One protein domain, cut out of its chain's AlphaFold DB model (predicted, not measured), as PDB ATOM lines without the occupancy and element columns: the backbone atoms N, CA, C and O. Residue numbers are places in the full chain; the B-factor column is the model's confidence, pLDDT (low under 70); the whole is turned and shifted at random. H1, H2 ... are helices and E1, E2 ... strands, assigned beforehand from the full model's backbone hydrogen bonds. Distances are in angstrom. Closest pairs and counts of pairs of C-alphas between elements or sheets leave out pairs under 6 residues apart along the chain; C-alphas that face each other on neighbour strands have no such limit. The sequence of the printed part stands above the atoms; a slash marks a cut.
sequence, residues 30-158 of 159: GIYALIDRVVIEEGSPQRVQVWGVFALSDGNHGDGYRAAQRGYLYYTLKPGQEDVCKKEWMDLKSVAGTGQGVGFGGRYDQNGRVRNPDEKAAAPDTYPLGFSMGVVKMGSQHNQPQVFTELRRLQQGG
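This is residues 30 to 158 of the 159 residues of an uncharacterized protein of Acidobacteria bacterium (UniProt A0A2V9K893). One strongly twisted sheet of four strands is sharply folded where E1 and E2 bend, with H1 packed inside the bend and H2 packed on its outside. The long stretch of residues 107 to 144, with no named element, pairs briefly with the edge strand E3 and then with the other edge strand, E4. The printed part has 129 residues with two named helices and four named strands, in the order E1 E2 E3 H1 E4 H2; the sheet's order is E3 E2 E1 E4, antiparallel throughout. The class is mixed, helices and strands, with 62 of the residues, under half, in named elements. The whole is compact and rounded, with a radius of gyration of the C-alphas of 13.5 A and spans of 39 by 31 by 25 A.

E1, residues 30 to 41, bends by 102 degrees at residue 34. It forms a hairpin with E2, residues 47 to 56, which bends by 100 degrees at residue 53; N 36 and O 51 are 2.8 A apart, within hydrogen-bond range. E2 forms a second hairpin with E3, residues 69 to 76, where N 50 and O 73 are 2.9 A apart. E1, E2 and E3 make a meander, each strand the antiparallel neighbour of the one before. H1, residues 82 to 95, is on the sheet at a height of 8.0 A and runs along the strands, at 17 degrees to E3 on the local plane. The closest C-alphas of H1 and E1 are those of Lys 93 and Val 38, 5.3 A apart. E4, residues 101 to 106, is the antiparallel neighbour of E1, with N 33 and O 102 2.9 A apart. Residues 125 to 126 pair in parallel with residues 75 to 76 of E3, and residues 136 to 137 pair antiparallel with residues 102 to 103 of E4. H2, residues 145 to 156, is on the sheet at a height of 8.6 A, over E2 and E1. Its closest C-alpha to E2 is that of Leu 151, 5.9 A from that of Val 53. H1 and H2 are apart; in both, every O i to N i+4 pair is within hydrogen-bond range.

E1 begins at C-alpha 30, (-42.619, 30.566, 38.206), and is 23.3 A long. E2 is 19.9 A long and E3 20.7 A. H1 begins at C-alpha 82, (-51.809, 47.508, 40.235), and is 20.6 A long. H2 ends at C-alpha 156, (-21.687, 33.660, 47.243).

The two C-alphas farthest apart are those of Gly 80 and Gly 157, at 39.8 A. The printed part has no cut. The links E2 to E3 and E4 to H2, of 12 and 38 residues, are long. Mean pLDDT of the printed part is 92.0; residues 131 to 132, 140 to 143 and 158 are under 70.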
ATOM      1  N   GLY A  30     -43.222  30.059  39.442       94.44
ATOM      2  CA  GLY A  30     -42.619  30.566  38.206       94.44
ATOM      3  C   GLY A  30     -41.153  30.958  38.357       94.44
ATOM      4  O   GLY A  30     -40.353  30.764  37.440       94.44
ATOM      5  N   ILE A  31     -40.800  31.526  39.507       96.62
ATOM      6  CA  ILE A  31     -39.491  32.111  39.780       96.62
ATOM      7  C   ILE A  31     -39.090  31.750  41.203       96.62
ATOM      8  O   ILE A  31     -39.800  32.111  42.137       96.62
ATOM      9  N   TYR A  32     -37.929  31.121  41.377       96.50
ATOM     10  CA  TYR A  32     -37.239  31.072  42.668       96.50
ATOM     11  C   TYR A  32     -36.149  32.132  42.727       96.50
ATOM     12  O   TYR A  32     -35.435  32.336  41.744       96.50
ATOM     13  N   ALA A  33     -35.993  32.782  43.880       97.56
ATOM     14  CA  ALA A  33     -35.041  33.872  44.036       97.56
ATOM     15  C   ALA A  33     -34.370  33.928  45.412       97.56
ATOM     16  O   ALA A  33     -34.965  33.581  46.437       97.56
ATOM     17  N   LEU A  34     -33.147  34.462  45.423       97.12
ATOM     18  CA  LEU A  34     -32.556  35.132  46.583       97.12
ATOM     19  C   LEU A  34     -32.370  36.599  46.203       97.12
ATOM     20  O   LEU A  34     -31.670  36.912  45.239       97.12
ATOM     21  N   ILE A  35     -33.045  37.485  46.934       98.25
ATOM     22  CA  ILE A  35     -33.148  38.900  46.579       98.25
ATOM     23  C   ILE A  35     -32.066  39.686  47.307       98.25
ATOM     24  O   ILE A  35     -32.002  39.678  48.536       98.25
ATOM     25  N   ASP A  36     -31.252  40.405  46.543       97.94
ATOM     26  CA  ASP A  36     -30.221  41.303  47.059       97.94
ATOM     27  C   ASP A  36     -30.808  42.702  47.319       97.94
ATOM     28  O   ASP A  36     -30.537  43.314  48.350       97.94
ATOM     29  N   ARG A  37     -31.636  43.214  46.396       98.00
ATOM     30  CA  ARG A  37     -32.203  44.572  46.458       98.00
ATOM     31  C   ARG A  37     -33.480  44.690  45.624       98.00
ATOM     32  O   ARG A  37     -33.585  44.086  44.563       98.00
ATOM     33  N   VAL A  38     -34.403  45.553  46.047       98.44
ATOM     34  CA  VAL A  38     -35.576  45.962  45.254       98.44
ATOM     35  C   VAL A  38     -35.568  47.478  45.065       98.44
ATOM     36  O   VAL A  38     -35.463  48.221  46.041       98.44
ATOM     37  N   VAL A  39     -35.686  47.933  43.818       97.94
ATOM     38  CA  VAL A  39     -35.767  49.352  43.443       97.94
ATOM     39  C   VAL A  39     -37.128  49.601  42.813       97.94
ATOM     40  O   VAL A  39     -37.405  49.095  41.731       97.94
ATOM     41  N   ILE A  40     -37.979  50.364  43.496       97.25
ATOM     42  CA  ILE A  40     -39.249  50.839  42.939       97.25
ATOM     43  C   ILE A  40     -38.958  52.185  42.284       97.25
ATOM     44  O   ILE A  40     -38.453  53.090  42.943       97.25
ATOM     45  N   GLU A  41     -39.220  52.282  40.988       94.94
ATOM     46  CA  GLU A  41     -38.988  53.496  40.217       94.94
ATOM     47  C   GLU A  41     -40.208  54.408  40.249       94.94
ATOM     48  O   GLU A  41     -41.352  53.958  40.127       94.94
ATOM     49  N   GLU A  42     -39.949  55.708  40.320       85.88
ATOM     50  CA  GLU A  42     -40.964  56.728  40.094       85.88
ATOM     51  C   GLU A  42     -41.337  56.786  38.599       85.88
ATOM     52  O   GLU A  42     -40.486  56.669  37.710       85.88
ATOM     53  N   GLY A  43     -42.626  56.959  38.300       82.00
ATOM     54  CA  GLY A  43     -43.134  57.090  36.933       82.00
ATOM     55  C   GLY A  43     -44.502  56.446  36.706       82.00
ATOM     56  O   GLY A  43     -45.026  55.735  37.560       82.00
ATOM     57  N   SER A  44     -45.076  56.701  35.525       82.19
ATOM     58  CA  SER A  44     -46.351  56.126  35.081       82.19
ATOM     59  C   SER A  44     -46.176  55.403  33.733       82.19
ATOM     60  O   SER A  44     -45.721  56.042  32.780       82.19
ATOM     61  N   PRO A  45     -46.488  54.094  33.627       85.31
ATOM     62  CA  PRO A  45     -46.786  53.189  34.740       85.31
ATOM     63  C   PRO A  45     -45.561  52.993  35.650       85.31
ATOM     64  O   PRO A  45     -44.416  53.139  35.211       85.31
ATOM     65  N   GLN A  46     -45.817  52.671  36.920       94.75
ATOM     66  CA  GLN A  46     -44.766  52.399  37.900       94.75
ATOM     67  C   GLN A  46     -44.010  51.119  37.530       94.75
ATOM     68  O   GLN A  46     -44.593  50.180  36.977       94.75
ATOM     69  N   ARG A  47     -42.715  51.080  37.845       97.62
ATOM     70  CA  ARG A  47     -41.825  49.967  37.501       97.62
ATOM     71  C   ARG A  47     -41.018  49.523  38.711       97.62
ATOM     72  O   ARG A  47     -40.816  50.292  39.650       97.62
ATOM     73  N   VAL A  48     -40.542  48.283  38.677       98.31
ATOM     74  CA  VAL A  48     -39.685  47.720  39.721       98.31
ATOM     75  C   VAL A  48     -38.518  46.957  39.111       98.31
ATOM     76  O   VAL A  48     -38.690  46.188  38.165       98.31
ATOM     77  N   GLN A  49     -37.334  47.143  39.685       98.44
ATOM     78  CA  GLN A  49     -36.180  46.283  39.463       98.44
ATOM     79  C   GLN A  49     -35.964  45.401  40.693       98.44
ATOM     80  O   GLN A  49     -35.774  45.902  41.806       98.44
ATOM     81  N   VAL A  50     -35.952  44.087  40.494       98.62
ATOM     82  CA  VAL A  50     -35.670  43.094  41.537       98.62
ATOM     83  C   VAL A  50     -34.298  42.506  41.245       98.62
ATOM     84  O   VAL A  50     -34.134  41.783  40.270       98.62
ATOM     85  N   TRP A  51     -33.308  42.845  42.064       98.56
ATOM     86  CA  TRP A  51     -31.912  42.433  41.914       98.56
ATOM     87  C   TRP A  51     -31.620  41.207  42.772       98.56
ATOM     88  O   TRP A  51     -32.031  41.154  43.935       98.56
ATOM     89  N   GLY A  52     -30.882  40.246  42.225       98.25
ATOM     90  CA  GLY A  52     -30.545  39.024  42.943       98.25
ATOM     91  C   GLY A  52     -30.047  37.899  42.049       98.25
ATOM     92  O   GLY A  52     -29.484  38.114  40.971       98.25
ATOM     93  N   VAL A  53     -30.279  36.680  42.523       98.25
ATOM     94  CA  VAL A  53     -30.113  35.448  41.750       98.25
ATOM     95  C   VAL A  53     -31.467  34.775  41.585       98.25
ATOM     96  O   VAL A  53     -32.259  34.738  42.528       98.25
ATOM     97  N   PHE A  54     -31.723  34.247  40.392       98.25
ATOM     98  CA  PHE A  54     -33.035  33.756  39.990       98.25
ATOM     99  C   PHE A  54     -32.926  32.443  39.226       98.25
ATOM    100  O   PHE A  54     -32.020  32.280  38.414       98.25
ATOM    101  N   ALA A  55     -33.885  31.548  39.437       97.56
ATOM    102  CA  ALA A  55     -34.128  30.388  38.591       97.56
ATOM    103  C   ALA A  55     -35.570  30.463  38.086       97.56
ATOM    104  O   ALA A  55     -36.513  30.483  38.879       97.56
ATOM    105  N   LEU A  56     -35.733  30.563  36.767       97.25
ATOM    106  CA  LEU A  56     -37.040  30.683  36.117       97.25
ATOM    107  C   LEU A  56     -37.522  29.302  35.685       97.25
ATOM    108  O   LEU A  56     -36.731  28.492  35.200       97.25
ATOM    109  N   SER A  57     -38.820  29.060  35.824       94.62
ATOM    110  CA  SER A  57     -39.486  27.878  35.285       94.62
ATOM    111  C   SER A  57     -39.142  27.689  33.802       94.62
ATOM    112  O   SER A  57     -39.042  28.649  33.028       94.62
ATOM    113  N   ASP A  58     -38.967  26.435  33.391       93.25
ATOM    114  CA  ASP A  58     -38.813  26.085  31.980       93.25
ATOM    115  C   ASP A  58     -40.138  26.145  31.193       93.25
ATOM    116  O   ASP A  58     -40.105  26.153  29.965       93.25
ATOM    117  N   GLY A  59     -41.276  26.270  31.888       90.44
ATOM    118  CA  GLY A  59     -42.624  26.314  31.317       90.44
ATOM    119  C   GLY A  59     -43.240  24.938  31.054       90.44
ATOM    120  O   GLY A  59     -44.381  24.865  30.599       90.44
ATOM    121  N   ASN A  60     -42.523  23.852  31.347       89.12
ATOM    122  CA  ASN A  60     -42.984  22.484  31.129       89.12
ATOM    123  C   ASN A  60     -43.673  21.925  32.377       89.12
ATOM    124  O   ASN A  60     -43.477  22.416  33.489       89.12
ATOM    125  N   HIS A  61     -44.451  20.854  32.225       84.94
ATOM    126  CA  HIS A  61     -44.993  20.123  33.371       84.94
ATOM    127  C   HIS A  61     -43.880  19.588  34.288       84.94
ATOM    128  O   HIS A  61     -42.805  19.219  33.823       84.94
ATOM    129  N   GLY A  62     -44.162  19.507  35.592       84.88
ATOM    130  CA  GLY A  62     -43.240  18.955  36.588       84.88
ATOM    131  C   GLY A  62     -42.589  20.025  37.458       84.88
ATOM    132  O   GLY A  62     -43.281  20.883  38.005       84.88
ATOM    133  N   ASP A  63     -41.275  19.912  37.633       86.75
ATOM    134  CA  ASP A  63     -40.490  20.614  38.650       86.75
ATOM    135  C   ASP A  63     -39.172  21.201  38.098       86.75
ATOM    136  O   ASP A  63     -38.312  21.620  38.869       86.75
ATOM    137  N   GLY A  64     -39.023  21.263  36.768       90.50
ATOM    138  CA  GLY A  64     -37.832  21.752  36.069       90.50
ATOM    139  C   GLY A  64     -37.684  23.277  36.066       90.50
ATOM    140  O   GLY A  64     -38.647  24.016  35.848       90.50
ATOM    141  N   TYR A  65     -36.459  23.755  36.269       94.00
ATOM    142  CA  TYR A  65     -36.094  25.170  36.202       94.00
ATOM    143  C   TYR A  65     -34.883  25.346  35.296       94.00
ATOM    144  O   TYR A  65     -34.037  24.460  35.172       94.00
ATOM    145  N   ARG A  66     -34.800  26.510  34.659       95.31
ATOM    146  CA  ARG A  66     -33.605  26.934  33.931       95.31
ATOM    147  C   ARG A  66     -32.461  27.155  34.921       95.31
ATOM    148  O   ARG A  66     -32.704  27.435  36.096       95.31
ATOM    149  N   ALA A  67     -31.232  27.072  34.412       94.81
ATOM    150  CA  ALA A  67     -30.029  27.359  35.188       94.81
ATOM    151  C   ALA A  67     -30.151  28.711  35.893       94.81
ATOM    152  O   ALA A  67     -30.683  29.672  35.323       94.81
ATOM    153  N   ALA A  68     -29.662  28.779  37.126       96.62
ATOM    154  CA  ALA A  68     -29.776  29.990  37.906       96.62
ATOM    155  C   ALA A  68     -28.899  31.106  37.311       96.62
ATOM    156  O   ALA A  68     -27.794  30.880  36.813       96.62
ATOM    157  N   GLN A  69     -29.397  32.337  37.361       97.56
ATOM    158  CA  GLN A  69     -28.748  33.509  36.778       97.56
ATOM    159  C   GLN A  69     -28.682  34.635  37.803       97.56
ATOM    160  O   GLN A  69     -29.640  34.875  38.537       97.56
ATOM    161  N   ARG A  70     -27.559  35.357  37.831       97.56
ATOM    162  CA  ARG A  70     -27.424  36.613  38.576       97.56
ATOM    163  C   ARG A  70     -27.801  37.782  37.677       97.56
ATOM    164  O   ARG A  70     -27.381  37.828  36.526       97.56
ATOM    165  N   GLY A  71     -28.533  38.745  38.220       97.75
ATOM    166  CA  GLY A  71     -28.923  39.927  37.469       97.75
ATOM    167  C   GLY A  71     -30.069  40.665  38.128       97.75
ATOM    168  O   GLY A  71     -30.160  40.729  39.357       97.75
ATOM    169  N   TYR A  72     -30.963  41.193  37.299       98.56
ATOM    170  CA  TYR A  72     -32.214  41.767  37.768       98.56
ATOM    171  C   TYR A  72     -33.396  41.394  36.876       98.56
ATOM    172  O   TYR A  72     -33.274  41.244  35.661       98.56
ATOM    173  N   LEU A  73     -34.564  41.254  37.490       98.69
ATOM    174  CA  LEU A  73     -35.846  41.227  36.798       98.69
ATOM    175  C   LEU A  73     -36.395  42.654  36.754       98.69
ATOM    176  O   LEU A  73     -36.229  43.405  37.718       98.69
ATOM    177  N   TYR A  74     -37.034  43.038  35.651       98.50
ATOM    178  CA  TYR A  74     -37.559  44.389  35.467       98.50
ATOM    179  C   TYR A  74     -39.001  44.338  35.006       98.50
ATOM    180  O   TYR A  74     -39.287  43.813  33.929       98.50
ATOM    181  N   TYR A  75     -39.888  44.891  35.829       98.44
ATOM    182  CA  TYR A  75     -41.319  44.767  35.634       98.44
ATOM    183  C   TYR A  75     -42.048  46.102  35.637       98.44
ATOM    184  O   TYR A  75     -41.642  47.053  36.303       98.44
ATOM    185  N   THR A  76     -43.168  46.133  34.924       97.94
ATOM    186  CA  THR A  76     -44.224  47.140  35.025       97.94
ATOM    187  C   THR A  76     -45.464  46.518  35.664       97.94
ATOM    188  O   THR A  76     -45.613  45.294  35.711       97.94
ATOM    189  N   LEU A  77     -46.368  47.363  36.157       96.50
ATOM    190  CA  LEU A  77     -47.652  46.933  36.712       96.50
ATOM    191  C   LEU A  77     -48.456  46.087  35.710       96.50
ATOM    192  O   LEU A  77     -48.483  46.385  34.513       96.50
ATOM    193  N   LYS A  78     -49.159  45.071  36.220       95.31
ATOM    194  CA  LYS A  78     -50.185  44.344  35.468       95.31
ATOM    195  C   LYS A  78     -51.475  45.178  35.440       95.31
ATOM    196  O   LYS A  78     -51.993  45.471  36.521       95.31
ATOM    197  N   PRO A  79     -52.003  45.540  34.252       93.81
ATOM    198  CA  PRO A  79     -53.209  46.357  34.152       93.81
ATOM    199  C   PRO A  79     -54.393  45.756  34.919       93.81
ATOM    200  O   PRO A  79     -54.683  44.564  34.786       93.81
ATOM    201  N   GLY A  80     -55.062  46.581  35.724       94.56
ATOM    202  CA  GLY A  80     -56.210  46.196  36.551       94.56
ATOM    203  C   GLY A  80     -55.862  45.419  37.826       94.56
ATOM    204  O   GLY A  80     -56.768  44.967  38.524       94.56
ATOM    205  N   GLN A  81     -54.574  45.217  38.125       95.00
ATOM    206  CA  GLN A  81     -54.085  44.542  39.336       95.00
ATOM    207  C   GLN A  81     -52.913  45.301  39.981       95.00
ATOM    208  O   GLN A  81     -52.029  44.716  40.613       95.00
ATOM    209  N   GLU A  82     -52.896  46.623  39.824       95.12
ATOM    210  CA  GLU A  82     -51.809  47.508  40.235       95.12
ATOM    211  C   GLU A  82     -51.534  47.417  41.740       95.12
ATOM    212  O   GLU A  82     -50.379  47.325  42.160       95.12
ATOM    213  N   ASP A  83     -52.586  47.395  42.559       95.31
ATOM    214  CA  ASP A  83     -52.458  47.326  44.017       95.31
ATOM    215  C   ASP A  83     -51.903  45.984  44.499       95.31
ATOM    216  O   ASP A  83     -51.205  45.935  45.512       95.31
ATOM    217  N   VAL A  84     -52.188  44.893  43.778       95.44
ATOM    218  CA  VAL A  84     -51.627  43.570  44.087       95.44
ATOM    219  C   VAL A  84     -50.142  43.547  43.732       95.44
ATOM    220  O   VAL A  84     -49.332  43.152  44.567       95.44
ATOM    221  N   CYS A  85     -49.771  44.075  42.558       96.44
ATOM    222  CA  CYS A  85     -48.368  44.199  42.152       96.44
ATOM    223  C   CYS A  85     -47.560  44.967  43.206       96.44
ATOM    224  O   CYS A  85     -46.526  44.493  43.662       96.44
ATOM    225  N   LYS A  86     -48.061  46.127  43.649       96.38
ATOM    226  CA  LYS A  86     -47.376  46.958  44.650       96.38
ATOM    227  C   LYS A  86     -47.214  46.248  45.996       96.38
ATOM    228  O   LYS A  86     -46.171  46.402  46.626       96.38
ATOM    229  N   LYS A  87     -48.212  45.472  46.438       96.50
ATOM    230  CA  LYS A  87     -48.114  44.668  47.670       96.50
ATOM    231  C   LYS A  87     -47.025  43.609  47.553       96.50
ATOM    232  O   LYS A  87     -46.140  43.573  48.400       96.50
ATOM    233  N   GLU A  88     -47.011  42.842  46.467       97.31
ATOM    234  CA  GLU A  88     -45.954  41.851  46.255       97.31
ATOM    235  C   GLU A  88     -44.567  42.494  46.127       97.31
ATOM    236  O   GLU A  88     -43.598  41.983  46.679       97.31
ATOM    237  N   TRP A  89     -44.444  43.656  45.476       97.88
ATOM    238  CA  TRP A  89     -43.169  44.382  45.422       97.88
ATOM    239  C   TRP A  89     -42.679  44.783  46.815       97.88
ATOM    240  O   TRP A  89     -41.474  44.746  47.079       97.88
ATOM    241  N   MET A  90     -43.595  45.128  47.723       98.00
ATOM    242  CA  MET A  90     -43.268  45.383  49.124       98.00
ATOM    243  C   MET A  90     -42.880  44.108  49.879       98.00
ATOM    244  O   MET A  90     -41.934  44.153  50.669       98.00
ATOM    245  N   ASP A  91     -43.514  42.971  49.594       97.19
ATOM    246  CA  ASP A  91     -43.129  41.676  50.165       97.19
ATOM    247  C   ASP A  91     -41.720  41.263  49.716       97.19
ATOM    248  O   ASP A  91     -40.888  40.906  50.554       97.19
ATOM    249  N   LEU A  92     -41.403  41.407  48.423       98.25
ATOM    250  CA  LEU A  92     -40.055  41.196  47.881       98.25
ATOM    251  C   LEU A  92     -39.040  42.144  48.537       98.25
ATOM    252  O   LEU A  92     -37.938  41.734  48.904       98.25
ATOM    253  N   LYS A  93     -39.413  43.414  48.731       98.12
ATOM    254  CA  LYS A  93     -38.560  44.400  49.407       98.12
ATOM    255  C   LYS A  93     -38.304  44.029  50.871       98.12
ATOM    256  O   LYS A  93     -37.201  44.258  51.352       98.12
ATOM    257  N   SER A  94     -39.276  43.421  51.558       97.44
ATOM    258  CA  SER A  94     -39.153  43.011  52.967       97.44
ATOM    259  C   SER A  94     -38.124  41.900  53.208       97.44
ATOM    260  O   SER A  94     -37.607  41.774  54.316       97.44
ATOM    261  N   VAL A  95     -37.819  41.096  52.182       96.44
ATOM    262  CA  VAL A  95     -36.842  39.994  52.259       96.44
ATOM    263  C   VAL A  95     -35.493  40.335  51.622       96.44
ATOM    264  O   VAL A  95     -34.544  39.557  51.753       96.44
ATOM    265  N   ALA A  96     -35.380  41.470  50.932       97.69
ATOM    266  CA  ALA A  96     -34.159  41.862  50.240       97.69
ATOM    267  C   ALA A  96     -32.962  41.953  51.205       97.69
ATOM    268  O   ALA A  96     -33.058  42.539  52.282       97.69
ATOM    269  N   GLY A  97     -31.835  41.343  50.835       96.62
ATOM    270  CA  GLY A  97     -30.601  41.335  51.628       96.62
ATOM    271  C   GLY A  97     -30.601  40.384  52.833       96.62
ATOM    272  O   GLY A  97     -29.569  40.237  53.483       96.62
ATOM    273  N   THR A  98     -31.712  39.701  53.125       95.50
ATOM    274  CA  THR A  98     -31.819  38.790  54.284       95.50
ATOM    275  C   THR A  98     -31.280  37.382  54.013       95.50
ATOM    276  O   THR A  98     -31.027  36.624  54.946       95.50
ATOM    277  N   GLY A  99     -31.137  37.002  52.738       92.94
ATOM    278  CA  GLY A  99     -30.844  35.623  52.333       92.94
ATOM    279  C   GLY A  99     -32.050  34.672  52.405       92.94
ATOM    280  O   GLY A  99     -31.897  33.478  52.144       92.94
ATOM    281  N   GLN A 100     -33.247  35.176  52.727       94.12
ATOM    282  CA  GLN A 100     -34.491  34.412  52.651       94.12
ATOM    283  C   GLN A 100     -34.799  34.050  51.193       94.12
ATOM    284  O   GLN A 100     -34.972  34.924  50.342       94.12
ATOM    285  N   GLY A 101     -34.912  32.751  50.917       94.31
ATOM    286  CA  GLY A 101     -35.401  32.257  49.634       94.31
ATOM    287  C   GLY A 101     -36.876  32.578  49.446       94.31
ATOM    288  O   GLY A 101     -37.658  32.429  50.387       94.31
ATOM    289  N   VAL A 102     -37.268  32.988  48.246       95.56
ATOM    290  CA  VAL A 102     -38.674  33.219  47.898       95.56
ATOM    291  C   VAL A 102     -39.033  32.568  46.573       95.56
ATOM    292  O   VAL A 102     -38.155  32.307  45.751       95.56
ATOM    293  N   GLY A 103     -40.325  32.315  46.381       94.81
ATOM    294  CA  GLY A 103     -40.903  32.004  45.083       94.81
ATOM    295  C   GLY A 103     -42.082  32.915  44.769       94.81
ATOM    296  O   GLY A 103     -42.809  33.313  45.675       94.81
ATOM    297  N   PHE A 104     -42.237  33.269  43.500       95.56
ATOM    298  CA  PHE A 104     -43.325  34.105  42.992       95.56
ATOM    299  C   PHE A 104     -43.529  33.840  41.494       95.56
ATOM    300  O   PHE A 104     -42.772  33.078  40.881       95.56
ATOM    301  N   GLY A 105     -44.567  34.433  40.902       94.81
ATOM    302  CA  GLY A 105     -44.981  34.112  39.537       94.81
ATOM    303  C   GLY A 105     -45.522  32.687  39.389       94.81
ATOM    304  O   GLY A 105     -45.573  31.906  40.342       94.81
ATOM    305  N   GLY A 106     -45.955  32.349  38.177       93.00
ATOM    306  CA  GLY A 106     -46.550  31.052  37.860       93.00
ATOM    307  C   GLY A 106     -45.658  30.220  36.949       93.00
ATOM    308  O   GLY A 106     -45.042  30.742  36.021       93.00
ATOM    309  N   ARG A 107     -45.616  28.903  37.167       92.12
ATOM    310  CA  ARG A 107     -44.846  27.958  36.343       92.12
ATOM    311  C   ARG A 107     -45.083  28.125  34.840       92.12
ATOM    312  O   ARG A 107     -44.132  28.029  34.067       92.12
ATOM    313  N   TYR A 108     -46.328  28.398  34.457       92.00
ATOM    314  CA  TYR A 108     -46.771  28.551  33.069       92.00
ATOM    315  C   TYR A 108     -46.966  30.019  32.647       92.00
ATOM    316  O   TYR A 108     -47.434  30.279  31.539       92.00
ATOM    317  N   ASP A 109     -46.621  30.977  33.511       92.00
ATOM    318  CA  ASP A 109     -46.767  32.403  33.223       92.00
ATOM    319  C   ASP A 109     -45.592  32.949  32.403       92.00
ATOM    320  O   ASP A 109     -44.483  32.404  32.372       92.00
ATOM    321  N   GLN A 110     -45.813  34.114  31.792       94.00
ATOM    322  CA  GLN A 110     -44.732  34.940  31.264       94.00
ATOM    323  C   GLN A 110     -43.973  35.605  32.420       94.00
ATOM    324  O   GLN A 110     -44.242  36.738  32.800       94.00
ATOM    325  N   ASN A 111     -42.995  34.885  32.970       96.19
ATOM    326  CA  ASN A 111     -42.189  35.327  34.112       96.19
ATOM    327  C   ASN A 111     -41.147  36.416  33.777       96.19
ATOM    328  O   ASN A 111     -40.417  36.865  34.658       96.19
ATOM    329  N   GLY A 112     -41.057  36.857  32.520       96.06
ATOM    330  CA  GLY A 112     -40.038  37.796  32.048       96.06
ATOM    331  C   GLY A 112     -38.662  37.146  31.880       96.06
ATOM    332  O   GLY A 112     -38.551  35.942  31.630       96.06
ATOM    333  N   ARG A 113     -37.598  37.951  31.992       97.62
ATOM    334  CA  ARG A 113     -36.206  37.483  31.866       97.62
ATOM    335  C   ARG A 113     -35.266  38.139  32.869       97.62
ATOM    336  O   ARG A 113     -35.401  39.326  33.174       97.62
ATOM    337  N   VAL A 114     -34.253  37.385  33.292       98.19
ATOM    338  CA  VAL A 114     -33.124  37.923  34.059       98.19
ATOM    339  C   VAL A 114     -32.250  38.746  33.115       98.19
ATOM    340  O   VAL A 114     -31.735  38.233  32.123       98.19
ATOM    341  N   ARG A 115     -32.125  40.038  33.406       98.19
ATOM    342  CA  ARG A 115     -31.270  40.991  32.692       98.19
ATOM    343  C   ARG A 115     -29.890  41.012  33.336       98.19
ATOM    344  O   ARG A 115     -29.775  40.885  34.557       98.19
ATOM    345  N   ASN A 116     -28.850  41.169  32.516       95.44
ATOM    346  CA  ASN A 116     -27.482  41.294  33.021       95.44
ATOM    347  C   ASN A 116     -27.366  42.522  33.936       95.44
ATOM    348  O   ASN A 116     -28.004  43.528  33.635       95.44
ATOM    349  N   PRO A 117     -26.534  42.493  34.993       93.75
ATOM    350  CA  PRO A 117     -26.354  43.633  35.896       93.75
ATOM    351  C   PRO A 117     -26.022  44.961  35.199       93.75
ATOM    352  O   PRO A 117     -26.489  46.007  35.636       93.75
ATOM    353  N   ASP A 118     -25.264  44.908  34.102       94.19
ATOM    354  CA  ASP A 118     -24.831  46.090  33.344       94.19
ATOM    355  C   ASP A 118     -25.805  46.480  32.219       94.19
ATOM    356  O   ASP A 118     -25.615  47.484  31.530       94.19
ATOM    357  N   GLU A 119     -26.858  45.687  31.997       94.81
ATOM    358  CA  GLU A 119     -27.878  46.006  31.005       94.81
ATOM    359  C   GLU A 119     -28.701  47.209  31.482       94.81
ATOM    360  O   GLU A 119     -29.197  47.232  32.609       94.81
ATOM    361  N   LYS A 120     -28.907  48.200  30.610       93.44
ATOM    362  CA  LYS A 120     -29.782  49.339  30.911       93.44
ATOM    363  C   LYS A 120     -31.232  48.877  31.082       93.44
ATOM    364  O   LYS A 120     -31.773  48.213  30.202       93.44
ATOM    365  N   ALA A 121     -31.884  49.329  32.153       93.06
ATOM    366  CA  ALA A 121     -33.301  49.075  32.393       93.06
ATOM    367  C   ALA A 121     -34.169  49.720  31.296       93.06
ATOM    368  O   ALA A 121     -34.405  50.930  31.271       93.06
ATOM    369  N   ALA A 122     -34.629  48.896  30.360       93.88
ATOM    370  CA  ALA A 122     -35.528  49.259  29.273       93.88
ATOM    371  C   ALA A 122     -36.487  48.095  28.990       93.88
ATOM    372  O   ALA A 122     -36.186  46.950  29.332       93.88
ATOM    373  N   ALA A 123     -37.636  48.407  28.381       94.31
ATOM    374  CA  ALA A 123     -38.675  47.436  28.022       94.31
ATOM    375  C   ALA A 123     -39.028  46.485  29.191       94.31
ATOM    376  O   ALA A 123     -38.636  45.315  29.169       94.31
ATOM    377  N   PRO A 124     -39.690  46.989  30.253       97.12
ATOM    378  CA  PRO A 124     -40.081  46.155  31.386       97.12
ATOM    379  C   PRO A 124     -41.073  45.066  30.959       97.12
ATOM    380  O   PRO A 124     -41.946  45.308  30.125       97.12
ATOM    381  N   ASP A 125     -40.959  43.889  31.568       97.94
ATOM    382  CA  ASP A 125     -41.935  42.808  31.419       97.94
ATOM    383  C   ASP A 125     -43.191  43.109  32.262       97.94
ATOM    384  O   ASP A 125     -43.142  43.867  33.232       97.94
ATOM    385  N   THR A 126     -44.338  42.510  31.953       97.25
ATOM    386  CA  THR A 126     -45.507  42.602  32.845       97.25
ATOM    387  C   THR A 126     -45.260  41.777  34.109       97.25
ATOM    388  O   THR A 126     -44.811  40.637  34.015       97.25
ATOM    389  N   TYR A 127     -45.564  42.323  35.291       97.31
ATOM    390  CA  TYR A 127     -45.335  41.614  36.553       97.31
ATOM    391  C   TYR A 127     -46.162  40.306  36.661       97.31
ATOM    392  O   TYR A 127     -47.391  40.345  36.490       97.31
ATOM    393  N   PRO A 128     -45.528  39.150  36.957       95.50
ATOM    394  CA  PRO A 128     -46.208  37.863  37.041       95.50
ATOM    395  C   PRO A 128     -46.770  37.635  38.452       95.50
ATOM    396  O   PRO A 128     -46.062  37.195  39.350       95.50
ATOM    397  N   LEU A 129     -48.066  37.890  38.644       91.75
ATOM    398  CA  LEU A 129     -48.759  37.653  39.927       91.75
ATOM    399  C   LEU A 129     -48.942  36.161  40.279       91.75
ATOM    400  O   LEU A 129     -49.397  35.825  41.371       91.75
ATOM    401  N   GLY A 130     -48.611  35.248  39.359       74.56
ATOM    402  CA  GLY A 130     -48.831  33.817  39.547       74.56
ATOM    403  C   GLY A 130     -50.312  33.437  39.615       74.56
ATOM    404  O   GLY A 130     -51.213  34.279  39.563       74.56
ATOM    405  N   PHE A 131     -50.576  32.140  39.783       69.00
ATOM    406  CA  PHE A 131     -51.908  31.609  40.100       69.00
ATOM    407  C   PHE A 131     -52.288  31.911  41.567       69.00
ATOM    408  O   PHE A 131     -52.484  31.002  42.369       69.00
ATOM    409  N   SER A 132     -52.364  33.195  41.932       66.31
ATOM    410  CA  SER A 132     -52.840  33.697  43.234       66.31
ATOM    411  C   SER A 132     -52.025  33.286  44.473       66.31
ATOM    412  O   SER A 132     -52.524  33.395  45.591       66.31
ATOM    413  N   MET A 133     -50.781  32.824  44.309       78.12
ATOM    414  CA  MET A 133     -49.921  32.397  45.427       78.12
ATOM    415  C   MET A 133     -49.171  33.553  46.105       78.12
ATOM    416  O   MET A 133     -48.698  33.393  47.230       78.12
ATOM    417  N   GLY A 134     -49.063  34.707  45.441       89.12
ATOM    418  CA  GLY A 134     -48.263  35.827  45.925       89.12
ATOM    419  C   GLY A 134     -46.777  35.490  46.060       89.12
ATOM    420  O   GLY A 134     -46.267  34.531  45.474       89.12
ATOM    421  N   VAL A 135     -46.074  36.279  46.876       93.75
ATOM    422  CA  VAL A 135     -44.681  36.007  47.250       93.75
ATOM    423  C   VAL A 135     -44.652  34.993  48.390       93.75
ATOM    424  O   VAL A 135     -45.019  35.284  49.527       93.75
ATOM    425  N   VAL A 136     -44.155  33.795  48.103       92.19
ATOM    426  CA  VAL A 136     -44.037  32.708  49.076       92.19
ATOM    427  C   VAL A 136     -42.623  32.684  49.646       92.19
ATOM    428  O   VAL A 136     -41.642  32.587  48.908       92.19
ATOM    429  N   LYS A 137     -42.487  32.738  50.975       92.19
ATOM    430  CA  LYS A 137     -41.194  32.536  51.649       92.19
ATOM    431  C   LYS A 137     -40.871  31.047  51.696       92.19
ATOM    432  O   LYS A 137     -41.646  30.251  52.220       92.19
ATOM    433  N   MET A 138     -39.710  30.678  51.171       88.75
ATOM    434  CA  MET A 138     -39.278  29.287  51.098       88.75
ATOM    435  C   MET A 138     -38.674  28.843  52.428       88.75
ATOM    436  O   MET A 138     -37.620  29.322  52.848       88.75
ATOM    437  N   GLY A 139     -39.376  27.932  53.100       78.25
ATOM    438  CA  GLY A 139     -38.872  27.178  54.246       78.25
ATOM    439  C   GLY A 139     -38.336  25.805  53.833       78.25
ATOM    440  O   GLY A 139     -38.260  25.475  52.653       78.25
ATOM    441  N   SER A 140     -38.030  24.953  54.811       55.69
ATOM    442  CA  SER A 140     -37.569  23.574  54.577       55.69
ATOM    443  C   SER A 140     -38.617  22.651  53.928       55.69
ATOM    444  O   SER A 140     -38.266  21.564  53.477       55.69
ATOM    445  N   GLN A 141     -39.890  23.068  53.874       49.38
ATOM    446  CA  GLN A 141     -41.013  22.265  53.364       49.38
ATOM    447  C   GLN A 141     -41.465  22.618  51.934       49.38
ATOM    448  O   GLN A 141     -42.234  21.862  51.344       49.38
ATOM    449  N   HIS A 142     -40.994  23.720  51.340       56.38
ATOM    450  CA  HIS A 142     -41.300  24.087  49.947       56.38
ATOM    451  C   HIS A 142     -40.032  23.901  49.120       56.38
ATOM    452  O   HIS A 142     -39.168  24.771  49.046       56.38
ATOM    453  N   ASN A 143     -39.841  22.660  48.673       62.94
ATOM    454  CA  ASN A 143     -38.504  22.103  48.564       62.94
ATOM    455  C   ASN A 143     -38.084  21.914  47.105       62.94
ATOM    456  O   ASN A 143     -38.304  20.865  46.506       62.94
ATOM    457  N   GLN A 144     -37.385  22.919  46.585       77.94
ATOM    458  CA  GLN A 144     -36.477  22.781  45.447       77.94
ATOM    459  C   GLN A 144     -35.037  22.948  45.951       77.94
ATOM    460  O   GLN A 144     -34.388  23.969  45.706       77.94
ATOM    461  N   PRO A 145     -34.525  21.976  46.736       84.00
ATOM    462  CA  PRO A 145     -33.255  22.126  47.440       84.00
ATOM    463  C   PRO A 145     -32.085  22.274  46.469       84.00
ATOM    464  O   PRO A 145     -31.130  22.990  46.766       84.00
ATOM    465  N   GLN A 146     -32.173  21.644  45.294       87.81
ATOM    466  CA  GLN A 146     -31.170  21.767  44.238       87.81
ATOM    467  C   GLN A 146     -31.139  23.191  43.673       87.81
ATOM    468  O   GLN A 146     -30.071  23.799  43.644       87.81
ATOM    469  N   VAL A 147     -32.307  23.764  43.358       90.94
ATOM    470  CA  VAL A 147     -32.427  25.156  42.895       90.94
ATOM    471  C   VAL A 147     -31.842  26.117  43.930       90.94
ATOM    472  O   VAL A 147     -30.981  26.929  43.604       90.94
ATOM    473  N   PHE A 148     -32.212  25.992  45.207       91.25
ATOM    474  CA  PHE A 148     -31.664  26.871  46.248       91.25
ATOM    475  C   PHE A 148     -30.177  26.649  46.530       91.25
ATOM    476  O   PHE A 148     -29.492  27.587  46.941       91.25
ATOM    477  N   THR A 149     -29.654  25.446  46.305       91.44
ATOM    478  CA  THR A 149     -28.207  25.193  46.369       91.44
ATOM    479  C   THR A 149     -27.485  25.967  45.271       91.44
ATOM    480  O   THR A 149     -26.498  26.649  45.547       91.44
ATOM    481  N   GLU A 150     -28.009  25.934  44.045       93.31
ATOM    482  CA  GLU A 150     -27.445  26.674  42.918       93.31
ATOM    483  C   GLU A 150     -27.538  28.193  43.119       93.31
ATOM    484  O   GLU A 150     -26.539  28.897  42.953       93.31
ATOM    485  N   LEU A 151     -28.700  28.691  43.564       94.31
ATOM    486  CA  LEU A 151     -28.901  30.105  43.884       94.31
ATOM    487  C   LEU A 151     -27.891  30.581  44.932       94.31
ATOM    488  O   LEU A 151     -27.201  31.574  44.710       94.31
ATOM    489  N   ARG A 152     -27.732  29.858  46.049       93.56
ATOM    490  CA  ARG A 152     -26.760  30.231  47.093       93.56
ATOM    491  C   ARG A 152     -25.325  30.212  46.576       93.56
ATOM    492  O   ARG A 152     -24.567  31.127  46.890       93.56
ATOM    493  N   ARG A 153     -24.960  29.219  45.755       92.56
ATOM    494  CA  ARG A 153     -23.631  29.142  45.128       92.56
ATOM    495  C   ARG A 153     -23.349  30.384  44.285       92.56
ATOM    496  O   ARG A 153     -22.295  30.999  44.436       92.56
ATOM    497  N   LEU A 154     -24.293  30.780  43.431       92.62
ATOM    498  CA  LEU A 154     -24.162  31.989  42.616       92.62
ATOM    499  C   LEU A 154     -24.158  33.260  43.462       92.62
ATOM    500  O   LEU A 154     -23.406  34.183  43.149       92.62
ATOM    501  N   GLN A 155     -24.955  33.308  44.537       89.25
ATOM    502  CA  GLN A 155     -25.013  34.459  45.436       89.25
ATOM    503  C   GLN A 155     -23.670  34.693  46.157       89.25
ATOM    504  O   GLN A 155     -23.260  35.840  46.329       89.25
ATOM    505  N   GLN A 156     -22.972  33.617  46.534       87.00
ATOM    506  CA  GLN A 156     -21.687  33.660  47.243       87.00
ATOM    507  C   GLN A 156     -20.480  33.877  46.320       87.00
ATOM    508  O   GLN A 156     -19.562  34.593  46.697       87.00
ATOM    509  N   GLY A 157     -20.480  33.306  45.110       75.56
ATOM    510  CA  GLY A 157     -19.341  33.354  44.178       75.56
ATOM    511  C   GLY A 157     -19.089  34.696  43.475       75.56
ATOM    512  O   GLY A 157     -18.316  34.733  42.525       75.56
ATOM    513  N   GLY A 158     -19.764  35.771  43.888       59.00
ATOM    514  CA  GLY A 158     -19.610  37.124  43.336       59.00
ATOM    515  C   GLY A 158     -19.292  38.181  44.396       59.00
ATOM    516  O   GLY A 158     -19.603  39.350  44.178       59.00
TER     517      GLY A 158